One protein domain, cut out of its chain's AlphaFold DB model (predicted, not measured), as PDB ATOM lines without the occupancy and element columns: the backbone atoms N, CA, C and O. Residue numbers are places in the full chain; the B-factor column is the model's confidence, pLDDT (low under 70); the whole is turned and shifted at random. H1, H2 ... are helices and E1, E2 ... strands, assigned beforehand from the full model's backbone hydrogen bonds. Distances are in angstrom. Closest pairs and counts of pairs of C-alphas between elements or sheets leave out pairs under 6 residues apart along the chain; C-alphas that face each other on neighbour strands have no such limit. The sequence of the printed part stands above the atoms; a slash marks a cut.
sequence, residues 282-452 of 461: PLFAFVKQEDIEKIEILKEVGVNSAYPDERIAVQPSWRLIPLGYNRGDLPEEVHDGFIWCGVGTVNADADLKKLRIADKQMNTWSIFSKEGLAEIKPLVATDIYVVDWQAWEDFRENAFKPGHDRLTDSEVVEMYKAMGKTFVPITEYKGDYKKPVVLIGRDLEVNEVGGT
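AT A GLANCE: This is residues 282 to 452 of the 461 residues of an uncharacterized protein of Candidatus Woesebacteria bacterium RIFOXYD1_FULL_43_18 (UniProt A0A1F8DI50). A strongly twisted sheet of six strands lies between H1 and H2 at one end of an elongated model and a hairpin of two helices, H4 and H5, at the other. H1 packs across E4 and E7 on one face of the sheet, while H5 only grazes the sheet with residues 418 to 420, and residues 400 to 406, at the turn of the hairpin, stick out. The printed part has 171 residues, with five named helices and seven named strands in the order E1 H1 H2 E2 H3 E3 E4 E5 H4 H5 E6 E7; the sheet runs E5 E6 E3 E1 E4 E7, all antiparallel. The class is mixed, helices and strands, with under half of the residues in named elements. The whole is compact, with a radius of gyration of the C-alphas of 17.3 A and spans of 58 by 33 by 30 A.

IN THESE COORDINATES: E1, residues 283 to 288, begins at C-alpha 283 (-19.579, -27.266, -52.004) and is 16.4 A long. H1, residues 289 to 301, measures 18.6 A; H2 is residues 308 to 311, E2 312 to 314 and H3 332 to 335. E3, residues 337 to 343, measures 18.8 A, and E4, residues 371 to 376, 15.0 A. E5 is residues 384 to 388, H4 390 to 399 and H5 409 to 420, 16.6 A long, from C-alpha 409 (-14.400, -26.210, -19.973). E6 is residues 436 to 440; E7, residues 449 to 452, ends at C-alpha 452 (-25.463, -37.439, -54.900).

HOW THE PARTS SIT: In the sheet, N 285 of E1 is 3.0 A from O 374 of E4, and N 284 of E1 is 3.0 A from O 342 of E3. N 341 of E3 and O 438 of E6 are 2.8 A apart, as are N 439 of E6 and O 385 of E5. At the other edge N 375 of E4 and O 451 of E7 are 2.8 A apart. H1 and the sheet make two layers, a helix on one face of a sheet: H1 has a height over the sheet of 9.2 A and runs across the strands, at 65 degrees to E7 on the local plane. The closest C-alphas of H1 and E7, those of Ile 292 and Thr 452, are 6.2 A apart. E2 pairs with no named strand, but its residues 312 to 314 pair antiparallel with residues 444 to 445. H1 and H2 are close but not clearly touching, Leu 298 and Arg 311 having the closest C-alphas, 7.7 A apart. H4 and H5, a hairpin, touch at a shallow tilt of 26 degrees, opposite ways; their closest C-alphas, those of Ala 391 and Met 419, are 5.1 A apart. H3 and H5 are close but not clearly touching, with the C-alphas of Val 334 and Gly 420 closest at 6.9 A. Every O i to N i+4 pair is within hydrogen-bond range in H1, H4 and H5; H2 and H3 are too short for such a pair.

THE WHOLE: The two C-alphas farthest apart, those of Ser 305 and Gly 403, are 61.0 A apart. The printed part has no cut. The links E2 to H3, E3 to E4 and H5 to E6 are long. The mean pLDDT of the printed part is 89.0, and residues 364 to 369 are under 70.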
ATOM      1  N   PRO A 282     -16.499 -25.314 -55.167       93.31
ATOM      2  CA  PRO A 282     -17.633 -26.234 -55.132       93.31
ATOM      3  C   PRO A 282     -17.906 -26.727 -53.710       93.31
ATOM      4  O   PRO A 282     -16.965 -26.933 -52.943       93.31
ATOM      5  N   LEU A 283     -19.178 -26.894 -53.356       95.62
ATOM      6  CA  LEU A 283     -19.579 -27.266 -52.004       95.62
ATOM      7  C   LEU A 283     -20.047 -28.715 -51.959       95.62
ATOM      8  O   LEU A 283     -20.694 -29.209 -52.885       95.62
ATOM      9  N   PHE A 284     -19.769 -29.383 -50.846       95.00
ATOM     10  CA  PHE A 284     -20.318 -30.703 -50.565       95.00
ATOM     11  C   PHE A 284     -20.723 -30.842 -49.105       95.00
ATOM     12  O   PHE A 284     -20.073 -30.288 -48.221       95.00
ATOM     13  N   ALA A 285     -21.767 -31.623 -48.845       95.00
ATOM     14  CA  ALA A 285     -22.223 -31.953 -47.499       95.00
ATOM     15  C   ALA A 285     -22.315 -33.471 -47.314       95.00
ATOM     16  O   ALA A 285     -22.586 -34.208 -48.266       95.00
ATOM     17  N   PHE A 286     -22.119 -33.936 -46.076       92.50
ATOM     18  CA  PHE A 286     -22.529 -35.289 -45.703       92.50
ATOM     19  C   PHE A 286     -24.028 -35.287 -45.420       92.50
ATOM     20  O   PHE A 286     -24.505 -34.508 -44.596       92.50
ATOM     21  N   VAL A 287     -24.749 -36.163 -46.107       90.31
ATOM     22  CA  VAL A 287     -26.214 -36.220 -46.105       90.31
ATOM     23  C   VAL A 287     -26.645 -37.639 -45.757       90.31
ATOM     24  O   VAL A 287     -25.940 -38.599 -46.073       90.31
ATOM     25  N   LYS A 288     -27.781 -37.802 -45.077       87.88
ATOM     26  CA  LYS A 288     -28.301 -39.137 -44.757       87.88
ATOM     27  C   LYS A 288     -28.609 -39.894 -46.048       87.88
ATOM     28  O   LYS A 288     -29.077 -39.310 -47.020       87.88
ATOM     29  N   GLN A 289     -28.393 -41.205 -46.046       85.81
ATOM     30  CA  GLN A 289     -28.695 -42.041 -47.207       85.81
ATOM     31  C   GLN A 289     -30.166 -41.921 -47.650       85.81
ATOM     32  O   GLN A 289     -30.434 -41.853 -48.842       85.81
ATOM     33  N   GLU A 290     -31.104 -41.825 -46.704       82.12
ATOM     34  CA  GLU A 290     -32.537 -41.657 -46.994       82.12
ATOM     35  C   GLU A 290     -32.830 -40.359 -47.770       82.12
ATOM     36  O   GLU A 290     -33.637 -40.355 -48.698       82.12
ATOM     37  N   ASP A 291     -32.139 -39.268 -47.432       88.69
ATOM     38  CA  ASP A 291     -32.269 -37.992 -48.138       88.69
ATOM     39  C   ASP A 291     -31.675 -38.075 -49.550       88.69
ATOM     40  O   ASP A 291     -32.242 -37.517 -50.483       88.69
ATOM     41  N   ILE A 292     -30.583 -38.825 -49.737       89.69
ATOM     42  CA  ILE A 292     -30.022 -39.091 -51.070       89.69
ATOM     43  C   ILE A 292     -31.014 -39.866 -51.939       89.69
ATOM     44  O   ILE A 292     -31.296 -39.445 -53.058       89.69
ATOM     45  N   GLU A 293     -31.572 -40.963 -51.422       87.38
ATOM     46  CA  GLU A 293     -32.555 -41.775 -52.149       87.38
ATOM     47  C   GLU A 293     -33.779 -40.933 -52.545       87.38
ATOM     48  O   GLU A 293     -34.246 -41.006 -53.683       87.38
ATOM     49  N   LYS A 294     -34.253 -40.074 -51.633       88.19
ATOM     50  CA  LYS A 294     -35.313 -39.092 -51.894       88.19
ATOM     51  C   LYS A 294     -34.943 -38.132 -53.027       88.19
ATOM     52  O   LYS A 294     -35.721 -37.976 -53.966       88.19
ATOM     53  N   ILE A 295     -33.767 -37.503 -52.960       91.56
ATOM     54  CA  ILE A 295     -33.280 -36.549 -53.970       91.56
ATOM     55  C   ILE A 295     -33.218 -37.205 -55.354       91.56
ATOM     56  O   ILE A 295     -33.663 -36.607 -56.334       91.56
ATOM     57  N   GLU A 296     -32.678 -38.421 -55.447       90.06
ATOM     58  CA  GLU A 296     -32.545 -39.154 -56.711       90.06
ATOM     59  C   GLU A 296     -33.909 -39.464 -57.328       90.06
ATOM     60  O   GLU A 296     -34.131 -39.163 -58.502       90.06
ATOM     61  N   ILE A 297     -34.847 -39.972 -56.523       87.88
ATOM     62  CA  ILE A 297     -36.214 -40.252 -56.971       87.88
ATOM     63  C   ILE A 297     -36.891 -38.966 -57.461       87.88
ATOM     64  O   ILE A 297     -37.444 -38.945 -58.557       87.88
ATOM     65  N   LEU A 298     -36.822 -37.877 -56.690       88.25
ATOM     66  CA  LEU A 298     -37.470 -36.612 -57.048       88.25
ATOM     67  C   LEU A 298     -36.873 -35.965 -58.300       88.25
ATOM     68  O   LEU A 298     -37.596 -35.326 -59.064       88.25
ATOM     69  N   LYS A 299     -35.575 -36.150 -58.555       89.62
ATOM     70  CA  LYS A 299     -34.956 -35.734 -59.821       89.62
ATOM     71  C   LYS A 299     -35.442 -36.563 -61.009       89.62
ATOM     72  O   LYS A 299     -35.581 -36.007 -62.094       89.62
ATOM     73  N   GLU A 300     -35.709 -37.853 -60.812       88.06
ATOM     74  CA  GLU A 300     -36.227 -38.751 -61.850       88.06
ATOM     75  C   GLU A 300     -37.692 -38.446 -62.200       88.06
ATOM     76  O   GLU A 300     -38.023 -38.278 -63.374       88.06
ATOM     77  N   VAL A 301     -38.566 -38.336 -61.195       84.19
ATOM     78  CA  VAL A 301     -40.011 -38.113 -61.407       84.19
ATOM     79  C   VAL A 301     -40.377 -36.641 -61.639       84.19
ATOM     80  O   VAL A 301     -41.470 -36.332 -62.116       84.19
ATOM     81  N   GLY A 302     -39.457 -35.729 -61.318       86.19
ATOM     82  CA  GLY A 302     -39.627 -34.281 -61.373       86.19
ATOM     83  C   GLY A 302     -39.994 -33.682 -60.015       86.19
ATOM     84  O   GLY A 302     -41.014 -34.028 -59.426       86.19
ATOM     85  N   VAL A 303     -39.202 -32.712 -59.549       85.00
ATOM     86  CA  VAL A 303     -39.323 -32.092 -58.212       85.00
ATOM     87  C   VAL A 303     -40.721 -31.522 -57.947       85.00
ATOM     88  O   VAL A 303     -41.283 -31.712 -56.873       85.00
ATOM     89  N   ASN A 304     -41.330 -30.907 -58.961       82.62
ATOM     90  CA  ASN A 304     -42.659 -30.296 -58.858       82.62
ATOM     91  C   ASN A 304     -43.804 -31.321 -58.769       82.62
ATOM     92  O   ASN A 304     -44.959 -30.929 -58.618       82.62
ATOM     93  N   SER A 305     -43.516 -32.620 -58.900       77.88
ATOM     94  CA  SER A 305     -44.508 -33.671 -58.652       77.88
ATOM     95  C   SER A 305     -44.733 -33.917 -57.161       77.88
ATOM     96  O   SER A 305     -45.797 -34.411 -56.806       77.88
ATOM     97  N   ALA A 306     -43.785 -33.533 -56.298       80.81
ATOM     98  CA  ALA A 306     -43.880 -33.723 -54.859       80.81
ATOM     99  C   ALA A 306     -44.468 -32.510 -54.130       80.81
ATOM    100  O   ALA A 306     -44.444 -31.367 -54.610       80.81
ATOM    101  N   TYR A 307     -44.968 -32.788 -52.931       79.56
ATOM    102  CA  TYR A 307     -45.439 -31.802 -51.966       79.56
ATOM    103  C   TYR A 307     -44.306 -30.832 -51.567       79.56
ATOM    104  O   TYR A 307     -43.176 -31.301 -51.451       79.56
ATOM    105  N   PRO A 308     -44.552 -29.515 -51.367       82.12
ATOM    106  CA  PRO A 308     -43.508 -28.518 -51.093       82.12
ATOM    107  C   PRO A 308     -42.494 -28.950 -50.035       82.12
ATOM    108  O   PRO A 308     -41.290 -28.911 -50.249       82.12
ATOM    109  N   ASP A 309     -42.983 -29.493 -48.934       78.62
ATOM    110  CA  ASP A 309     -42.173 -29.975 -47.827       78.62
ATOM    111  C   ASP A 309     -41.364 -31.242 -48.118       78.62
ATOM    112  O   ASP A 309     -40.343 -31.509 -47.491       78.62
ATOM    113  N   GLU A 310     -41.805 -32.039 -49.085       81.56
ATOM    114  CA  GLU A 310     -41.077 -33.219 -49.543       81.56
ATOM    115  C   GLU A 310     -39.942 -32.849 -50.506       81.56
ATOM    116  O   GLU A 310     -39.043 -33.663 -50.729       81.56
ATOM    117  N   ARG A 311     -39.940 -31.619 -51.040       86.62
ATOM    118  CA  ARG A 311     -38.867 -31.079 -51.891       86.62
ATOM    119  C   ARG A 311     -37.650 -30.621 -51.092       86.62
ATOM    120  O   ARG A 311     -36.624 -30.312 -51.696       86.62
ATOM    121  N   ILE A 312     -37.737 -30.599 -49.761       88.62
ATOM    122  CA  ILE A 312     -36.599 -30.318 -48.887       88.62
ATOM    123  C   ILE A 312     -35.594 -31.463 -49.028       88.62
ATOM    124  O   ILE A 312     -35.853 -32.602 -48.644       88.62
ATOM    125  N   ALA A 313     -34.432 -31.167 -49.588       90.69
ATOM    126  CA  ALA A 313     -33.356 -32.114 -49.822       90.69
ATOM    127  C   ALA A 313     -32.523 -32.363 -48.566       90.69
ATOM    128  O   ALA A 313     -32.322 -33.514 -48.184       90.69
ATOM    129  N   VAL A 314     -32.040 -31.293 -47.932       90.75
ATOM    130  CA  VAL A 314     -31.112 -31.360 -46.797       90.75
ATOM    131  C   VAL A 314     -31.511 -30.303 -45.775       90.75
ATOM    132  O   VAL A 314     -31.780 -29.167 -46.153       90.75
ATOM    133  N   GLN A 315     -31.519 -30.677 -44.494       89.25
ATOM    134  CA  GLN A 315     -31.896 -29.786 -43.395       89.25
ATOM    135  C   GLN A 315     -30.706 -29.464 -42.482       89.25
ATOM    136  O   GLN A 315     -29.839 -30.328 -42.269       89.25
ATOM    137  N   PRO A 316     -30.662 -28.258 -41.889       90.56
ATOM    138  CA  PRO A 316     -29.675 -27.914 -40.883       90.56
ATOM    139  C   PRO A 316     -29.739 -28.841 -39.671       90.56
ATOM    140  O   PRO A 316     -30.808 -29.245 -39.218       90.56
ATOM    141  N   SER A 317     -28.580 -29.186 -39.111       86.38
ATOM    142  CA  SER A 317     -28.536 -30.127 -37.981       86.38
ATOM    143  C   SER A 317     -27.466 -29.827 -36.940       86.38
ATOM    144  O   SER A 317     -27.622 -30.208 -35.780       86.38
ATOM    145  N   TRP A 318     -26.365 -29.177 -37.317       88.94
ATOM    146  CA  TRP A 318     -25.175 -29.063 -36.471       88.94
ATOM    147  C   TRP A 318     -24.879 -27.609 -36.123       88.94
ATOM    148  O   TRP A 318     -24.807 -26.770 -37.013       88.94
ATOM    149  N   ARG A 319     -24.673 -27.316 -34.837       92.62
ATOM    150  CA  ARG A 319     -24.445 -25.945 -34.356       92.62
ATOM    151  C   ARG A 319     -22.985 -25.544 -34.447       92.62
ATOM    152  O   ARG A 319     -22.114 -26.378 -34.206       92.62
ATOM    153  N   LEU A 320     -22.732 -24.265 -34.720       93.81
ATOM    154  CA  LEU A 320     -21.383 -23.711 -34.628       93.81
ATOM    155  C   LEU A 320     -20.910 -23.659 -33.174       93.81
ATOM    156  O   LEU A 320     -19.793 -24.074 -32.882       93.81
ATOM    157  N   ILE A 321     -21.777 -23.200 -32.269       93.31
ATOM    158  CA  ILE A 321     -21.543 -23.184 -30.824       93.31
ATOM    159  C   ILE A 321     -22.653 -23.979 -30.119       93.31
ATOM    160  O   ILE A 321     -23.837 -23.661 -30.285       93.31
ATOM    161  N   PRO A 322     -22.311 -24.998 -29.304       90.75
ATOM    162  CA  PRO A 322     -23.292 -25.773 -28.550       90.75
ATOM    163  C   PRO A 322     -24.196 -24.912 -27.660       90.75
ATOM    164  O   PRO A 322     -23.781 -23.883 -27.122       90.75
ATOM    165  N   LEU A 323     -25.435 -25.370 -27.457       87.88
ATOM    166  CA  LEU A 323     -26.345 -24.747 -26.498       87.88
ATOM    167  C   LEU A 323     -25.753 -24.809 -25.082       87.88
ATOM    168  O   LEU A 323     -25.145 -25.807 -24.693       87.88
ATOM    169  N   GLY A 324     -25.946 -23.739 -24.312       87.75
ATOM    170  CA  GLY A 324     -25.422 -23.607 -22.950       87.75
ATOM    171  C   GLY A 324     -24.003 -23.039 -22.865       87.75
ATOM    172  O   GLY A 324     -23.549 -22.716 -21.770       87.75
ATOM    173  N   TYR A 325     -23.304 -22.874 -23.992       90.62
ATOM    174  CA  TYR A 325     -22.013 -22.188 -24.017       90.62
ATOM    175  C   TYR A 325     -22.241 -20.692 -24.235       90.62
ATOM    176  O   TYR A 325     -23.058 -20.293 -25.058       90.62
ATOM    177  N   ASN A 326     -21.525 -19.846 -23.495       89.88
ATOM    178  CA  ASN A 326     -21.658 -18.397 -23.637       89.88
ATOM    179  C   ASN A 326     -21.053 -17.934 -24.976       89.88
ATOM    180  O   ASN A 326     -19.847 -18.084 -25.168       89.88
ATOM    181  N   ARG A 327     -21.854 -17.327 -25.860       90.81
ATOM    182  CA  ARG A 327     -21.398 -16.767 -27.148       90.81
ATOM    183  C   ARG A 327     -20.548 -15.495 -27.029       90.81
ATOM    184  O   ARG A 327     -19.784 -15.191 -27.940       90.81
ATOM    185  N   GLY A 328     -20.622 -14.772 -25.910       92.38
ATOM    186  CA  GLY A 328     -20.009 -13.447 -25.778       92.38
ATOM    187  C   GLY A 328     -20.625 -12.451 -26.766       92.38
ATOM    188  O   GLY A 328     -21.844 -12.388 -26.890       92.38
ATOM    189  N   ASP A 329     -19.780 -11.718 -27.493       93.00
ATOM    190  CA  ASP A 329     -20.210 -10.699 -28.465       93.00
ATOM    191  C   ASP A 329     -20.556 -11.270 -29.854       93.00
ATOM    192  O   ASP A 329     -20.871 -10.519 -30.774       93.00
ATOM    193  N   LEU A 330     -20.470 -12.594 -30.035       94.19
ATOM    194  CA  LEU A 330     -20.802 -13.249 -31.302       94.19
ATOM    195  C   LEU A 330     -22.300 -13.140 -31.619       94.19
ATOM    196  O   LEU A 330     -23.093 -13.103 -30.678       94.19
ATOM    197  N   PRO A 331     -22.699 -13.138 -32.903       90.31
ATOM    198  CA  PRO A 331     -24.108 -13.116 -33.309       90.31
ATOM    199  C   PRO A 331     -24.908 -14.295 -32.724       90.31
ATOM    200  O   PRO A 331     -24.324 -15.307 -32.337       90.31
ATOM    201  N   GLU A 332     -26.235 -14.173 -32.615       87.44
ATOM    202  CA  GLU A 332     -27.085 -15.232 -32.033       87.44
ATOM    203  C   GLU A 332     -27.122 -16.487 -32.902       87.44
ATOM    204  O   GLU A 332     -27.137 -17.604 -32.382       87.44
ATOM    205  N   GLU A 333     -27.010 -16.284 -34.210       89.25
ATOM    206  CA  GLU A 333     -27.035 -17.281 -35.271       89.25
ATOM    207  C   GLU A 333     -25.990 -18.385 -35.060       89.25
ATOM    208  O   GLU A 333     -26.179 -19.511 -35.497       89.25
ATOM    209  N   VAL A 334     -24.902 -18.139 -34.319       93.38
ATOM    210  CA  VAL A 334     -23.900 -19.180 -34.013       93.38
ATOM    211  C   VAL A 334     -24.468 -20.364 -33.214       93.38
ATOM    212  O   VAL A 334     -23.855 -21.436 -33.182       93.38
ATOM    213  N   HIS A 335     -25.619 -20.195 -32.560       91.00
ATOM    214  CA  HIS A 335     -26.341 -21.266 -31.870       91.00
ATOM    215  C   HIS A 335     -27.391 -21.969 -32.742       91.00
ATOM    216  O   HIS A 335     -27.971 -22.967 -32.293       91.00
ATOM    217  N   ASP A 336     -27.609 -21.506 -33.970       89.00
ATOM    218  CA  ASP A 336     -28.491 -22.166 -34.923       89.00
ATOM    219  C   ASP A 336     -27.852 -23.464 -35.424       89.00
ATOM    220  O   ASP A 336     -26.641 -23.688 -35.346       89.00
ATOM    221  N   GLY A 337     -28.689 -24.377 -35.904       90.62
ATOM    222  CA  GLY A 337     -28.239 -25.538 -36.656       90.62
ATOM    223  C   GLY A 337     -27.877 -25.136 -38.080       90.62
ATOM    224  O   GLY A 337     -28.551 -24.311 -38.684       90.62
ATOM    225  N   PHE A 338     -26.851 -25.783 -38.623       94.88
ATOM    226  CA  PHE A 338     -26.357 -25.578 -39.977       94.88
ATOM    227  C   PHE A 338     -26.233 -26.905 -40.724       94.88
ATOM    228  O   PHE A 338     -26.001 -27.966 -40.126       94.88
ATOM    229  N   ILE A 339     -26.348 -26.838 -42.045       95.56
ATOM    230  CA  ILE A 339     -25.769 -27.808 -42.969       95.56
ATOM    231  C   ILE A 339     -24.304 -27.408 -43.121       95.56
ATOM    232  O   ILE A 339     -23.991 -26.299 -43.553       95.56
ATOM    233  N   TRP A 340     -23.406 -28.300 -42.717       96.50
ATOM    234  CA  TRP A 340     -21.972 -28.061 -42.806       96.50
ATOM    235  C   TRP A 340     -21.471 -28.510 -44.170       96.50
ATOM    236  O   TRP A 340     -21.569 -29.692 -44.511       96.50
ATOM    237  N   CYS A 341     -20.906 -27.573 -44.921       96.81
ATOM    238  CA  CYS A 341     -20.376 -27.802 -46.250       96.81
ATOM    239  C   CYS A 341     -18.853 -27.658 -46.266       96.81
ATOM    240  O   CYS A 341     -18.290 -26.635 -45.867       96.81
ATOM    241  N   GLY A 342     -18.180 -28.691 -46.770       94.94
ATOM    242  CA  GLY A 342     -16.775 -28.611 -47.143       94.94
ATOM    243  C   GLY A 342     -16.619 -27.924 -48.496       94.94
ATOM    244  O   GLY A 342     -17.507 -28.002 -49.347       94.94
ATOM    245  N   VAL A 343     -15.474 -27.273 -48.701       93.62
ATOM    246  CA  VAL A 343     -15.096 -26.689 -49.993       93.62
ATOM    247  C   VAL A 343     -14.221 -27.684 -50.753       93.62
ATOM    248  O   VAL A 343     -13.157 -28.086 -50.284       93.62
ATOM    249  N   GLY A 344     -14.668 -28.090 -51.935       89.50
ATOM    250  CA  GLY A 344     -13.969 -29.007 -52.822       89.50
ATOM    251  C   GLY A 344     -14.916 -29.730 -53.775       89.50
ATOM    252  O   GLY A 344     -16.110 -29.870 -53.526       89.50
ATOM    253  N   THR A 345     -14.370 -30.224 -54.882       85.44
ATOM    254  CA  THR A 345     -15.135 -31.044 -55.823       85.44
ATOM    255  C   THR A 345     -15.221 -32.478 -55.314       85.44
ATOM    256  O   THR A 345     -14.201 -33.106 -55.027       85.44
ATOM    257  N   VAL A 346     -16.434 -33.018 -55.269       79.69
ATOM    258  CA  VAL A 346     -16.694 -34.445 -55.058       79.69
ATOM    259  C   VAL A 346     -17.177 -35.069 -56.359       79.69
ATOM    260  O   VAL A 346     -17.989 -34.497 -57.081       79.69
ATOM    261  N   ASN A 347     -16.633 -36.237 -56.680       74.56
ATOM    262  CA  ASN A 347     -17.013 -37.037 -57.835       74.56
ATOM    263  C   ASN A 347     -17.076 -38.518 -57.433       74.56
ATOM    264  O   ASN A 347     -16.739 -38.876 -56.302       74.56
ATOM    265  N   ALA A 348     -17.488 -39.379 -58.363       70.69
ATOM    266  CA  ALA A 348     -17.625 -40.815 -58.115       70.69
ATOM    267  C   ALA A 348     -16.306 -41.507 -57.702       70.69
ATOM    268  O   ALA A 348     -16.347 -42.542 -57.039       70.69
ATOM    269  N   ASP A 349     -15.154 -40.923 -58.045       72.88
ATOM    270  CA  ASP A 349     -13.820 -41.459 -57.750       72.88
ATOM    271  C   ASP A 349     -13.208 -40.892 -56.457       72.88
ATOM    272  O   ASP A 349     -12.091 -41.258 -56.077       72.88
ATOM    273  N   ALA A 350     -13.906 -39.981 -55.770       71.81
ATOM    274  CA  ALA A 350     -13.396 -39.353 -54.563       71.81
ATOM    275  C   ALA A 350     -13.175 -40.399 -53.457       71.81
ATOM    276  O   ALA A 350     -14.052 -41.203 -53.137       71.81
ATOM    277  N   ASP A 351     -11.999 -40.368 -52.821       76.00
ATOM    278  CA  ASP A 351     -11.714 -41.213 -51.661       76.00
ATOM    279  C   ASP A 351     -12.508 -40.703 -50.452       76.00
ATOM    280  O   ASP A 351     -12.042 -39.877 -49.662       76.00
ATOM    281  N   LEU A 352     -13.727 -41.221 -50.314       74.69
ATOM    282  CA  LEU A 352     -14.700 -40.831 -49.295       74.69
ATOM    283  C   LEU A 352     -14.141 -40.899 -47.868       74.69
ATOM    284  O   LEU A 352     -14.561 -40.153 -46.988       74.69
ATOM    285  N   LYS A 353     -13.149 -41.767 -47.629       72.00
ATOM    286  CA  LYS A 353     -12.501 -41.905 -46.320       72.00
ATOM    287  C   LYS A 353     -11.563 -40.761 -45.983       72.00
ATOM    288  O   LYS A 353     -11.222 -40.611 -44.808       72.00
ATOM    289  N   LYS A 354     -11.122 -39.987 -46.971       80.06
ATOM    290  CA  LYS A 354     -10.239 -38.827 -46.798       80.06
ATOM    291  C   LYS A 354     -10.998 -37.510 -46.756       80.06
ATOM    292  O   LYS A 354     -10.437 -36.528 -46.287       80.06
ATOM    293  N   LEU A 355     -12.255 -37.494 -47.196       83.81
ATOM    294  CA  LEU A 355     -13.082 -36.296 -47.139       83.81
ATOM    295  C   LEU A 355     -13.401 -35.927 -45.694       83.81
ATOM    296  O   LEU A 355     -13.775 -36.772 -44.875       83.81
ATOM    297  N   ARG A 356     -13.228 -34.647 -45.386       87.69
ATOM    298  CA  ARG A 356     -13.507 -34.057 -44.083       87.69
ATOM    299  C   ARG A 356     -14.272 -32.765 -44.297       87.69
ATOM    300  O   ARG A 356     -13.992 -32.037 -45.246       87.69
ATOM    301  N   ILE A 357     -15.208 -32.500 -43.400       90.94
ATOM    302  CA  ILE A 357     -15.843 -31.194 -43.253       90.94
ATOM    303  C   ILE A 357     -15.511 -30.777 -41.830       90.94
ATOM    304  O   ILE A 357     -15.947 -31.457 -40.902       90.94
ATOM    305  N   ALA A 358     -14.681 -29.744 -41.660       89.12
ATOM    306  CA  ALA A 358     -14.030 -29.487 -40.375       89.12
ATOM    307  C   ALA A 358     -13.286 -30.750 -39.871       89.12
ATOM    308  O   ALA A 358     -12.497 -31.341 -40.613       89.12
ATOM    309  N   ASP A 359     -13.546 -31.202 -38.642       83.75
ATOM    310  CA  ASP A 359     -13.025 -32.457 -38.084       83.75
ATOM    311  C   ASP A 359     -13.940 -33.677 -38.316       83.75
ATOM    312  O   ASP A 359     -13.552 -34.816 -38.022       83.75
ATOM    313  N   LYS A 360     -15.126 -33.475 -38.903       84.31
ATOM    314  CA  LYS A 360     -16.091 -34.542 -39.170       84.31
ATOM    315  C   LYS A 360     -15.608 -35.452 -40.297       84.31
ATOM    316  O   LYS A 360     -15.251 -35.003 -41.389       84.31
ATOM    317  N   GLN A 361     -15.694 -36.758 -40.057       82.81
ATOM    318  CA  GLN A 361     -15.635 -37.784 -41.101       82.81
ATOM    319  C   GLN A 361     -17.047 -38.269 -41.419       82.81
ATOM    320  O   GLN A 361     -17.899 -38.309 -40.533       82.81
ATOM    321  N   MET A 362     -17.273 -38.691 -42.660       78.81
ATOM    322  CA  MET A 362     -18.541 -39.298 -43.052       78.81
ATOM    323  C   MET A 362     -18.820 -40.553 -42.221       78.81
ATOM    324  O   MET A 362     -17.960 -41.434 -42.088       78.81
ATOM    325  N   ASN A 363     -20.028 -40.659 -41.677       73.19
ATOM    326  CA  ASN A 363     -20.425 -41.813 -40.891       73.19
ATOM    327  C   ASN A 363     -20.793 -42.994 -41.799       73.19
ATOM    328  O   ASN A 363     -21.905 -43.099 -42.311       73.19
ATOM    329  N   THR A 364     -19.847 -43.918 -41.974       64.50
ATOM    330  CA  THR A 364     -20.049 -45.141 -42.772       64.50
ATOM    331  C   THR A 364     -20.356 -46.388 -41.940       64.50
ATOM    332  O   THR A 364     -20.535 -47.465 -42.504       64.50
ATOM    333  N   TRP A 365     -20.330 -46.290 -40.607       51.69
ATOM    334  CA  TRP A 365     -20.296 -47.458 -39.711       51.69
ATOM    335  C   TRP A 365     -21.561 -47.644 -38.881       51.69
ATOM    336  O   TRP A 365     -21.803 -48.743 -38.380       51.69
ATOM    337  N   SER A 366     -22.369 -46.597 -38.734       56.88
ATOM    338  CA  SER A 366     -23.636 -46.691 -38.022       56.88
ATOM    339  C   SER A 366     -24.624 -47.565 -38.795       56.88
ATOM    340  O   SER A 366     -24.966 -47.279 -39.940       56.88
ATOM    341  N   ILE A 367     -25.124 -48.619 -38.143       54.53
ATOM    342  CA  ILE A 367     -26.267 -49.405 -38.639       54.53
ATOM    343  C   ILE A 367     -27.574 -48.595 -38.643       54.53
ATOM    344  O   ILE A 367     -28.536 -49.021 -39.270       54.53
ATOM    345  N   PHE A 368     -27.599 -47.441 -37.967       47.94
ATOM    346  CA  PHE A 368     -28.777 -46.587 -37.808       47.94
ATOM    347  C   PHE A 368     -28.726 -45.303 -38.648       47.94
ATOM    348  O   PHE A 368     -29.736 -44.621 -38.774       47.94
ATOM    349  N   SER A 369     -27.563 -44.934 -39.192       63.69
ATOM    350  CA  SER A 369     -27.383 -43.663 -39.905       63.69
ATOM    351  C   SER A 369     -26.195 -43.719 -40.862       63.69
ATOM    352  O   SER A 369     -25.103 -43.228 -40.570       63.69
ATOM    353  N   LYS A 370     -26.408 -44.344 -42.021       78.69
ATOM    354  CA  LYS A 370     -25.452 -44.271 -43.127       78.69
ATOM    355  C   LYS A 370     -25.529 -42.886 -43.757       78.69
ATOM    356  O   LYS A 370     -26.613 -42.413 -44.098       78.69
ATOM    357  N   GLU A 371     -24.377 -42.246 -43.898       86.00
ATOM    358  CA  GLU A 371     -24.231 -40.998 -44.642       86.00
ATOM    359  C   GLU A 371     -23.654 -41.277 -46.039       86.00
ATOM    360  O   GLU A 371     -22.832 -42.180 -46.228       86.00
ATOM    361  N   GLY A 372     -24.081 -40.477 -47.010       88.25
ATOM    362  CA  GLY A 372     -23.412 -40.296 -48.291       88.25
ATOM    363  C   GLY A 372     -23.041 -38.828 -48.497       88.25
ATOM    364  O   GLY A 372     -22.958 -38.048 -47.546       88.25
ATOM    365  N   LEU A 373     -22.812 -38.452 -49.751       90.88
ATOM    366  CA  LEU A 373     -22.435 -37.101 -50.152       90.88
ATOM    367  C   LEU A 373     -23.478 -36.473 -51.062       90.88
ATOM    368  O   LEU A 373     -24.009 -37.139 -51.947       90.88
ATOM    369  N   ALA A 374     -23.660 -35.168 -50.905       92.69
ATOM    370  CA  ALA A 374     -24.360 -34.326 -51.860       92.69
ATOM    371  C   ALA A 374     -23.448 -33.176 -52.309       92.69
ATOM    372  O   ALA A 374     -22.812 -32.528 -51.476       92.69
ATOM    373  N   GLU A 375     -23.389 -32.927 -53.615       94.75
ATOM    374  CA  GLU A 375     -22.866 -31.683 -54.187       94.75
ATOM    375  C   GLU A 375     -23.911 -30.586 -53.966       94.75
ATOM    376  O   GLU A 375     -25.049 -30.714 -54.423       94.75
ATOM    377  N   ILE A 376     -23.529 -29.513 -53.280       96.06
ATOM    378  CA  ILE A 376     -24.430 -28.431 -52.881       96.06
ATOM    379  C   ILE A 376     -24.230 -27.227 -53.807       96.06
ATOM    380  O   ILE A 376     -23.103 -26.779 -54.028       96.06
ATOM    381  N   LYS A 377     -25.330 -26.709 -54.357       95.38
ATOM    382  CA  LYS A 377     -25.394 -25.563 -55.276       95.38
ATOM    383  C   LYS A 377     -26.474 -24.597 -54.797       95.38
ATOM    384  O   LYS A 377     -27.571 -24.602 -55.355       95.38
ATOM    385  N   PRO A 378     -26.193 -23.798 -53.757       94.56
ATOM    386  CA  PRO A 378     -27.178 -22.859 -53.260       94.56
ATOM    387  C   PRO A 378     -27.521 -21.849 -54.354       94.56
ATOM    388  O   PRO A 378     -26.627 -21.357 -55.044       94.56
ATOM    389  N   LEU A 379     -28.803 -21.539 -54.510       93.00
ATOM    390  CA  LEU A 379     -29.257 -20.534 -55.477       93.00
ATOM    391  C   LEU A 379     -29.149 -19.121 -54.899       93.00
ATOM    392  O   LEU A 379     -28.890 -18.156 -55.621       93.00
ATOM    393  N   VAL A 380     -29.299 -19.013 -53.580       92.31
ATOM    394  CA  VAL A 380     -29.316 -17.746 -52.848       92.31
ATOM    395  C   VAL A 380     -28.358 -17.762 -51.667       92.31
ATOM    396  O   VAL A 380     -28.091 -18.807 -51.072       92.31
ATOM    397  N   ALA A 381     -27.844 -16.584 -51.328       92.94
ATOM    398  CA  ALA A 381     -26.894 -16.347 -50.249       92.94
ATOM    399  C   ALA A 381     -27.534 -16.274 -48.852       92.94
ATOM    400  O   ALA A 381     -26.817 -16.275 -47.850       92.94
ATOM    401  N   THR A 382     -28.865 -16.192 -48.778       88.94
ATOM    402  CA  THR A 382     -29.629 -16.112 -47.527       88.94
ATOM    403  C   THR A 382     -29.276 -17.267 -46.591       88.94
ATOM    404  O   THR A 382     -29.268 -18.423 -47.012       88.94
ATOM    405  N   ASP A 383     -28.998 -16.952 -45.322       90.19
ATOM    406  CA  ASP A 383     -28.586 -17.913 -44.285       90.19
ATOM    407  C   ASP A 383     -27.319 -18.708 -44.607       90.19
ATOM    408  O   ASP A 383     -27.107 -19.783 -44.053       90.19
ATOM    409  N   ILE A 384     -26.441 -18.179 -45.460       95.31
ATOM    410  CA  ILE A 384     -25.158 -18.814 -45.750       95.31
ATOM    411  C   ILE A 384     -24.018 -17.998 -45.165       95.31
ATOM    412  O   ILE A 384     -23.821 -16.822 -45.484       95.31
ATOM    413  N   TYR A 385     -23.226 -18.664 -44.340       97.25
ATOM    414  CA  TYR A 385     -22.094 -18.094 -43.632       97.25
ATOM    415  C   TYR A 385     -20.823 -18.875 -43.946       97.25
ATOM    416  O   TYR A 385     -20.865 -20.022 -44.392       97.25
ATOM    417  N   VAL A 386     -19.675 -18.256 -43.702       97.88
ATOM    418  CA  VAL A 386     -18.363 -18.893 -43.816       97.88
ATOM    419  C   VAL A 386     -17.619 -18.711 -42.505       97.88
ATOM    420  O   VAL A 386     -17.634 -17.627 -41.925       97.88
ATOM    421  N   VAL A 387     -16.953 -19.771 -42.054       97.75
ATOM    422  CA  VAL A 387     -16.016 -19.749 -40.922       97.75
ATOM    423  C   VAL A 387     -14.662 -20.296 -41.358       97.75
ATOM    424  O   VAL A 387     -14.590 -21.142 -42.252       97.75
ATOM    425  N   ASP A 388     -13.584 -19.832 -40.728       97.56
ATOM    426  CA  ASP A 388     -12.256 -20.418 -40.890       97.56
ATOM    427  C   ASP A 388     -12.024 -21.472 -39.807       97.56
ATOM    428  O   ASP A 388     -11.763 -21.160 -38.640       97.56
ATOM    429  N   TRP A 389     -12.078 -22.744 -40.198       96.62
ATOM    430  CA  TRP A 389     -11.777 -23.852 -39.294       96.62
ATOM    431  C   TRP A 389     -10.325 -23.826 -38.801       96.62
ATOM    432  O   TRP A 389     -10.012 -24.398 -37.758       96.62
ATOM    433  N   GLN A 390      -9.422 -23.123 -39.493       96.88
ATOM    434  CA  GLN A 390      -8.046 -22.991 -39.027       96.88
ATOM    435  C   GLN A 390      -7.970 -22.285 -37.668       96.88
ATOM    436  O   GLN A 390      -7.117 -22.637 -36.863       96.88
ATOM    437  N   ALA A 391      -8.887 -21.363 -37.352       96.50
ATOM    438  CA  ALA A 391      -8.909 -20.699 -36.046       96.50
ATOM    439  C   ALA A 391      -9.155 -21.685 -34.886       96.50
ATOM    440  O   ALA A 391      -8.608 -21.513 -33.795       96.50
ATOM    441  N   TRP A 392      -9.941 -22.739 -35.129       94.44
ATOM    442  CA  TRP A 392     -10.148 -23.832 -34.180       94.44
ATOM    443  C   TRP A 392      -8.868 -24.644 -33.972       94.44
ATOM    444  O   TRP A 392      -8.466 -24.911 -32.839       94.44
ATOM    445  N   GLU A 393      -8.217 -25.036 -35.068       94.38
ATOM    446  CA  GLU A 393      -6.973 -25.806 -35.021       94.38
ATOM    447  C   GLU A 393      -5.834 -25.019 -34.369       94.38
ATOM    448  O   GLU A 393      -5.174 -25.549 -33.479       94.38
ATOM    449  N   ASP A 394      -5.663 -23.748 -34.733       95.56
ATOM    450  CA  ASP A 394      -4.651 -22.863 -34.160       95.56
ATOM    451  C   ASP A 394      -4.865 -22.713 -32.646       95.56
ATOM    452  O   ASP A 394      -3.909 -22.763 -31.870       95.56
ATOM    453  N   PHE A 395      -6.115 -22.566 -32.186       94.94
ATOM    454  CA  PHE A 395      -6.411 -22.537 -30.752       94.94
ATOM    455  C   PHE A 395      -6.039 -23.864 -30.087       94.94
ATOM    456  O   PHE A 395      -5.347 -23.876 -29.068       94.94
ATOM    457  N   ARG A 396      -6.475 -24.984 -30.673       90.94
ATOM    458  CA  ARG A 396      -6.218 -26.328 -30.155       90.94
ATOM    459  C   ARG A 396      -4.717 -26.590 -30.013       90.94
ATOM    460  O   ARG A 396      -4.273 -26.990 -28.942       90.94
ATOM    461  N   GLU A 397      -3.932 -26.342 -31.056       91.06
ATOM    462  CA  GLU A 397      -2.477 -26.540 -31.044       91.06
ATOM    463  C   GLU A 397      -1.778 -25.655 -30.006       91.06
ATOM    464  O   GLU A 397      -0.862 -26.107 -29.321       91.06
ATOM    465  N   ASN A 398      -2.243 -24.415 -29.828       91.88
ATOM    466  CA  ASN A 398      -1.688 -23.504 -28.828       91.88
ATOM    467  C   ASN A 398      -2.077 -23.863 -27.388       91.88
ATOM    468  O   ASN A 398      -1.325 -23.548 -26.464       91.88
ATOM    469  N   ALA A 399      -3.234 -24.487 -27.179       90.75
ATOM    470  CA  ALA A 399      -3.687 -24.896 -25.857       90.75
ATOM    471  C   ALA A 399      -2.975 -26.176 -25.382       90.75
ATOM    472  O   ALA A 399      -2.535 -26.245 -24.236       90.75
ATOM    473  N   PHE A 400      -2.779 -27.168 -26.259       88.56
ATOM    474  CA  PHE A 400      -2.100 -28.423 -25.915       88.56
ATOM    475  C   PHE A 400      -0.565 -28.270 -25.888       88.56
ATOM    476  O   PHE A 400       0.131 -28.514 -26.873       88.56
ATOM    477  N   LYS A 401      -0.024 -27.891 -24.725       86.50
ATOM    478  CA  LYS A 401       1.424 -27.778 -24.443       86.50
ATOM    479  C   LYS A 401       1.922 -28.938 -23.563       86.50
ATOM    480  O   LYS A 401       1.107 -29.600 -22.923       86.50
ATOM    481  N   PRO A 402       3.244 -29.199 -23.466       84.00
ATOM    482  CA  PRO A 402       3.770 -30.211 -22.548       84.00
ATOM    483  C   PRO A 402       3.271 -29.983 -21.111       84.00
ATOM    484  O   PRO A 402       3.533 -28.934 -20.527       84.00
ATOM    485  N   GLY A 403       2.545 -30.958 -20.555       83.81
ATOM    486  CA  GLY A 403       1.920 -30.867 -19.228       83.81
ATOM    487  C   GLY A 403       0.463 -30.381 -19.209       83.81
ATOM    488  O   GLY A 403      -0.126 -30.359 -18.135       83.81
ATOM    489  N   HIS A 404      -0.121 -30.041 -20.362       87.50
ATOM    490  CA  HIS A 404      -1.542 -29.701 -20.522       87.50
ATOM    491  C   HIS A 404      -2.184 -30.653 -21.533       87.50
ATOM    492  O   HIS A 404      -2.246 -30.379 -22.729       87.50
ATOM    493  N   ASP A 405      -2.588 -31.828 -21.053       88.81
ATOM    494  CA  ASP A 405      -3.114 -32.939 -21.857       88.81
ATOM    495  C   ASP A 405      -4.639 -32.901 -22.041       88.81
ATOM    496  O   ASP A 405      -5.192 -33.710 -22.792       88.81
ATOM    497  N   ARG A 406      -5.325 -31.952 -21.396       90.81
ATOM    498  CA  ARG A 406      -6.774 -31.774 -21.472       90.81
ATOM    499  C   ARG A 406      -7.162 -30.298 -21.397       90.81
ATOM    500  O   ARG A 406      -6.708 -29.582 -20.514       90.81
ATOM    501  N   LEU A 407      -8.084 -29.888 -22.270       90.81
ATOM    502  CA  LEU A 407      -8.726 -28.575 -22.189       90.81
ATOM    503  C   LEU A 407      -9.690 -28.507 -20.999       90.81
ATOM    504  O   LEU A 407     -10.478 -29.425 -20.760       90.81
ATOM    505  N   THR A 408      -9.654 -27.386 -20.296       93.00
ATOM    506  CA  THR A 408     -10.687 -26.969 -19.345       93.00
ATOM    507  C   THR A 408     -11.975 -26.586 -20.075       93.00
ATOM    508  O   THR A 408     -11.944 -26.210 -21.247       93.00
ATOM    509  N   ASP A 409     -13.112 -26.600 -19.380       91.94
ATOM    510  CA  ASP A 409     -14.400 -26.210 -19.973       91.94
ATOM    511  C   ASP A 409     -14.364 -24.777 -20.533       91.94
ATOM    512  O   ASP A 409     -14.891 -24.512 -21.613       91.94
ATOM    513  N   SER A 410     -13.667 -23.856 -19.854       92.81
ATOM    514  CA  SER A 410     -13.455 -22.492 -20.349       92.81
ATOM    515  C   SER A 410     -12.639 -22.449 -21.638       92.81
ATOM    516  O   SER A 410     -12.968 -21.684 -22.537       92.81
ATOM    517  N   GLU A 411     -11.601 -23.279 -21.763       94.69
ATOM    518  CA  GLU A 411     -10.797 -23.345 -22.989       94.69
ATOM    519  C   GLU A 411     -11.585 -23.958 -24.143       94.69
ATOM    520  O   GLU A 411     -11.446 -23.503 -25.273       94.69
ATOM    521  N   VAL A 412     -12.454 -24.938 -23.879       92.88
ATOM    522  CA  VAL A 412     -13.356 -25.479 -24.904       92.88
ATOM    523  C   VAL A 412     -14.305 -24.387 -25.409       92.88
ATOM    524  O   VAL A 412     -14.469 -24.232 -26.618       92.88
ATOM    525  N   VAL A 413     -14.891 -23.584 -24.514       93.38
ATOM    526  CA  VAL A 413     -15.745 -22.446 -24.901       93.38
ATOM    527  C   VAL A 413     -14.963 -21.423 -25.732       93.38
ATOM    528  O   VAL A 413     -15.452 -20.978 -26.771       93.38
ATOM    529  N   GLU A 414     -13.746 -21.064 -25.321       95.38
ATOM    530  CA  GLU A 414     -12.909 -20.127 -26.080       95.38
ATOM    531  C   GLU A 414     -12.466 -20.689 -27.439       95.38
ATOM    532  O   GLU A 414     -12.380 -19.929 -28.402       95.38
ATOM    533  N   MET A 415     -12.280 -22.005 -27.563       94.31
ATOM    534  CA  MET A 415     -12.002 -22.677 -28.835       94.31
ATOM    535  C   MET A 415     -13.172 -22.527 -29.825       94.31
ATOM    536  O   MET A 415     -12.962 -22.134 -30.974       94.31
ATOM    537  N   TYR A 416     -14.417 -22.733 -29.371       94.44
ATOM    538  CA  TYR A 416     -15.619 -22.459 -30.177       94.44
ATOM    539  C   TYR A 416     -15.727 -20.984 -30.563       94.44
ATOM    540  O   TYR A 416     -16.000 -20.664 -31.721       94.44
ATOM    541  N   LYS A 417     -15.461 -20.067 -29.624       95.56
ATOM    542  CA  LYS A 417     -15.480 -18.629 -29.915       95.56
ATOM    543  C   LYS A 417     -14.386 -18.206 -30.888       95.56
ATOM    544  O   LYS A 417     -14.619 -17.293 -31.671       95.56
ATOM    545  N   ALA A 418     -13.205 -18.823 -30.846       95.94
ATOM    546  CA  ALA A 418     -12.112 -18.512 -31.763       95.94
ATOM    547  C   ALA A 418     -12.538 -18.742 -33.219       95.94
ATOM    548  O   ALA A 418     -12.371 -17.853 -34.050       95.94
ATOM    549  N   MET A 419     -13.182 -19.878 -33.492       95.38
ATOM    550  CA  MET A 419     -13.829 -20.150 -34.776       95.38
ATOM    551  C   MET A 419     -14.992 -19.180 -35.041       95.38
ATOM    552  O   MET A 419     -15.051 -18.575 -36.109       95.38
ATOM    553  N   GLY A 420     -15.884 -18.976 -34.067       96.12
ATOM    554  CA  GLY A 420     -17.043 -18.086 -34.198       96.12
ATOM    555  C   GLY A 420     -16.690 -16.634 -34.535       96.12
ATOM    556  O   GLY A 420     -17.433 -15.982 -35.255       96.12
ATOM    557  N   LYS A 421     -15.522 -16.129 -34.116       97.12
ATOM    558  CA  LYS A 421     -15.024 -14.785 -34.481       97.12
ATOM    559  C   LYS A 421     -14.755 -14.612 -35.979       97.12
ATOM    560  O   LYS A 421     -14.619 -13.484 -36.438       97.12
ATOM    561  N   THR A 422     -14.659 -15.710 -36.725       97.62
ATOM    562  CA  THR A 422     -14.504 -15.713 -38.187       97.62
ATOM    563  C   THR A 422     -15.839 -15.889 -38.918       97.62
ATOM    564  O   THR A 422     -15.859 -15.947 -40.143       97.62
ATOM    565  N   PHE A 423     -16.956 -15.989 -38.194       97.69
ATOM    566  CA  PHE A 423     -18.286 -16.161 -38.770       97.69
ATOM    567  C   PHE A 423     -18.722 -14.895 -39.504       97.69
ATOM    568  O   PHE A 423     -18.970 -13.862 -38.885       97.69
ATOM    569  N   VAL A 424     -18.809 -14.988 -40.830       97.12
ATOM    570  CA  VAL A 424     -19.240 -13.888 -41.699       97.12
ATOM    571  C   VAL A 424     -20.270 -14.382 -42.714       97.12
ATOM    572  O   VAL A 424     -20.178 -15.532 -43.152       97.12
ATOM    573  N   PRO A 425     -21.233 -13.546 -43.136       96.25
ATOM    574  CA  PRO A 425     -22.092 -13.861 -44.274       96.25
ATOM    575  C   PRO A 425     -21.271 -14.159 -45.537       96.25
ATOM    576  O   PRO A 425     -20.240 -13.528 -45.788       96.25
ATOM    577  N   ILE A 426     -21.736 -15.079 -46.388       96.25
ATOM    578  CA  ILE A 426     -21.053 -15.420 -47.653       96.25
ATOM    579  C   ILE A 426     -20.891 -14.200 -48.582       96.25
ATOM    580  O   ILE A 426     -19.935 -14.096 -49.358       96.25
ATOM    581  N   THR A 427     -21.798 -13.232 -48.479       94.25
ATOM    582  CA  THR A 427     -21.780 -11.970 -49.228       94.25
ATOM    583  C   THR A 427     -20.656 -11.040 -48.770       94.25
ATOM    584  O   THR A 427     -20.124 -10.286 -49.584       94.25
ATOM    585  N   GLU A 428     -20.192 -11.174 -47.528       95.50
ATOM    586  CA  GLU A 428     -19.069 -10.422 -46.955       95.50
ATOM    587  C   GLU A 428     -17.737 -11.180 -47.029       95.50
ATOM    588  O   GLU A 428     -16.667 -10.572 -46.939       95.50
ATOM    589  N   TYR A 429     -17.782 -12.498 -47.243       96.62
ATOM    590  CA  TYR A 429     -16.589 -13.326 -47.363       96.62
ATOM    591  C   TYR A 429     -15.689 -12.872 -48.527       96.62
ATOM    592  O   TYR A 429     -16.154 -12.627 -49.649       96.62
ATOM    593  N   LYS A 430     -14.384 -12.764 -48.241       95.00
ATOM    594  CA  LYS A 430     -13.359 -12.220 -49.148       95.00
ATOM    595  C   LYS A 430     -12.536 -13.284 -49.877       95.00
ATOM    596  O   LYS A 430     -11.747 -12.923 -50.746       95.00
ATOM    597  N   GLY A 431     -12.712 -14.567 -49.555       94.50
ATOM    598  CA  GLY A 431     -11.948 -15.652 -50.183       94.50
ATOM    599  C   GLY A 431     -10.586 -15.939 -49.539       94.50
ATOM    600  O   GLY A 431      -9.773 -16.625 -50.150       94.50
ATOM    601  N   ASP A 432     -10.310 -15.407 -48.348       94.88
ATOM    602  CA  ASP A 432      -8.988 -15.399 -47.710       94.88
ATOM    603  C   ASP A 432      -8.834 -16.362 -46.518       94.88
ATOM    604  O   ASP A 432      -7.773 -16.394 -45.890       94.88
ATOM    605  N   TYR A 433      -9.848 -17.179 -46.210       96.94
ATOM    606  CA  TYR A 433      -9.765 -18.157 -45.118       96.94
ATOM    607  C   TYR A 433      -8.884 -19.343 -45.504       96.94
ATOM    608  O   TYR A 433      -8.902 -19.814 -46.643       96.94
ATOM    609  N   LYS A 434      -8.116 -19.856 -44.536       95.81
ATOM    610  CA  LYS A 434      -7.175 -20.964 -44.772       95.81
ATOM    611  C   LYS A 434      -7.896 -22.301 -44.907       95.81
ATOM    612  O   LYS A 434      -7.532 -23.110 -45.761       95.81
ATOM    613  N   LYS A 435      -8.904 -22.537 -44.064       95.31
ATOM    614  CA  LYS A 435      -9.761 -23.729 -44.083       95.31
ATOM    615  C   LYS A 435     -11.231 -23.305 -44.033       95.31
ATOM    616  O   LYS A 435     -11.875 -23.471 -42.996       95.31
ATOM    617  N   PRO A 436     -11.768 -22.743 -45.132       96.69
ATOM    618  CA  PRO A 436     -13.148 -22.287 -45.164       96.69
ATOM    619  C   PRO A 436     -14.112 -23.465 -45.004       96.69
ATOM    620  O   PRO A 436     -14.000 -24.480 -45.696       96.69
ATOM    621  N   VAL A 437     -15.088 -23.296 -44.120       97.19
ATOM    622  CA  VAL A 437     -16.268 -24.153 -44.004       97.19
ATOM    623  C   VAL A 437     -17.486 -23.279 -44.242       97.19
ATOM    624  O   VAL A 437     -17.623 -22.222 -43.625       97.19
ATOM    625  N   VAL A 438     -18.353 -23.713 -45.153       97.88
ATOM    626  CA  VAL A 438     -19.596 -23.006 -45.464       97.88
ATOM    627  C   VAL A 438     -20.713 -23.593 -44.610       97.88
ATOM    628  O   VAL A 438     -20.860 -24.810 -44.518       97.88
ATOM    629  N   LEU A 439     -21.480 -22.730 -43.958       97.56
ATOM    630  CA  LEU A 439     -22.553 -23.081 -43.037       97.56
ATOM    631  C   LEU A 439     -23.866 -22.558 -43.607       97.56
ATOM    632  O   LEU A 439     -24.016 -21.350 -43.772       97.56
ATOM    633  N   ILE A 440     -24.804 -23.453 -43.910       96.06
ATOM    634  CA  ILE A 440     -26.121 -23.090 -44.454       96.06
ATOM    635  C   ILE A 440     -27.162 -23.283 -43.349       96.06
ATOM    636  O   ILE A 440     -27.401 -24.405 -42.911       96.06
ATOM    637  N   GLY A 441     -27.732 -22.185 -42.856       92.06
ATOM    638  CA  GLY A 441     -28.670 -22.129 -41.728       92.06
ATOM    639  C   GLY A 441     -30.137 -22.345 -42.107       92.06
ATOM    640  O   GLY A 441     -31.012 -22.191 -41.262       92.06
ATOM    641  N   ARG A 442     -30.407 -22.701 -43.366       89.50
ATOM    642  CA  ARG A 442     -31.744 -22.955 -43.914       89.50
ATOM    643  C   ARG A 442     -31.823 -24.314 -44.597       89.50
ATOM    644  O   ARG A 442     -30.797 -24.913 -44.927       89.50
ATOM    645  N   ASP A 443     -33.046 -24.760 -44.837       90.38
ATOM    646  CA  ASP A 443     -33.316 -25.932 -45.659       90.38
ATOM    647  C   ASP A 443     -32.868 -25.688 -47.108       90.38
ATOM    648  O   ASP A 443     -32.973 -24.578 -47.641       90.38
ATOM    649  N   LEU A 444     -32.335 -26.741 -47.729       92.19
ATOM    650  CA  LEU A 444     -31.998 -26.766 -49.150       92.19
ATOM    651  C   LEU A 444     -33.052 -27.558 -49.904       92.19
ATOM    652  O   LEU A 444     -33.391 -28.669 -49.494       92.19
ATOM    653  N   GLU A 445     -33.513 -27.038 -51.033       91.44
ATOM    654  CA  GLU A 445     -34.398 -27.766 -51.944       91.44
ATOM    655  C   GLU A 445     -33.626 -28.741 -52.858       91.44
ATOM    656  O   GLU A 445     -32.407 -28.663 -53.027       91.44
ATOM    657  N   VAL A 446     -34.332 -29.684 -53.494       93.06
ATOM    658  CA  VAL A 446     -33.736 -30.671 -54.427       93.06
ATOM    659  C   VAL A 446     -33.016 -30.021 -55.616       93.06
ATOM    660  O   VAL A 446     -32.031 -30.574 -56.111       93.06
ATOM    661  N   ASN A 447     -33.476 -28.858 -56.074       92.81
ATOM    662  CA  ASN A 447     -32.834 -28.084 -57.145       92.81
ATOM    663  C   ASN A 447     -31.497 -27.441 -56.710       92.81
ATOM    664  O   ASN A 447     -30.668 -27.159 -57.573       92.81
ATOM    665  N   GLU A 448     -31.253 -27.282 -55.406       94.19
ATOM    666  CA  GLU A 448     -29.989 -26.798 -54.833       94.19
ATOM    667  C   GLU A 448     -28.980 -27.931 -54.591       94.19
ATOM    668  O   GLU A 448     -27.893 -27.716 -54.052       94.19
ATOM    669  N   VAL A 449     -29.307 -29.159 -55.007       94.56
ATOM    670  CA  VAL A 449     -28.396 -30.305 -54.973       94.56
ATOM    671  C   VAL A 449     -27.997 -30.670 -56.397       94.56
ATOM    672  O   VAL A 449     -28.828 -31.080 -57.204       94.56
ATOM    673  N   GLY A 450     -26.705 -30.594 -56.717       89.00
ATOM    674  CA  GLY A 450     -26.178 -30.927 -58.044       89.00
ATOM    675  C   GLY A 450     -26.177 -32.433 -58.316       89.00
ATOM    676  O   GLY A 450     -26.815 -32.909 -59.257       89.00
ATOM    677  N   GLY A 451     -25.557 -33.203 -57.427       87.94
ATOM    678  CA  GLY A 451     -25.404 -34.653 -57.532       87.94
ATOM    679  C   GLY A 451     -25.281 -35.316 -56.165       87.94
ATOM    680  O   GLY A 451     -25.001 -34.649 -55.170       87.94
ATOM    681  N   THR A 452     -25.506 -36.623 -56.118       89.44
ATOM    682  CA  THR A 452     -25.463 -37.439 -54.900       89.44
ATOM    683  C   THR A 452     -24.571 -38.659 -55.095       89.44
ATOM    684  O   THR A 452     -24.448 -39.183 -56.202       89.44
TER     685      THR A 452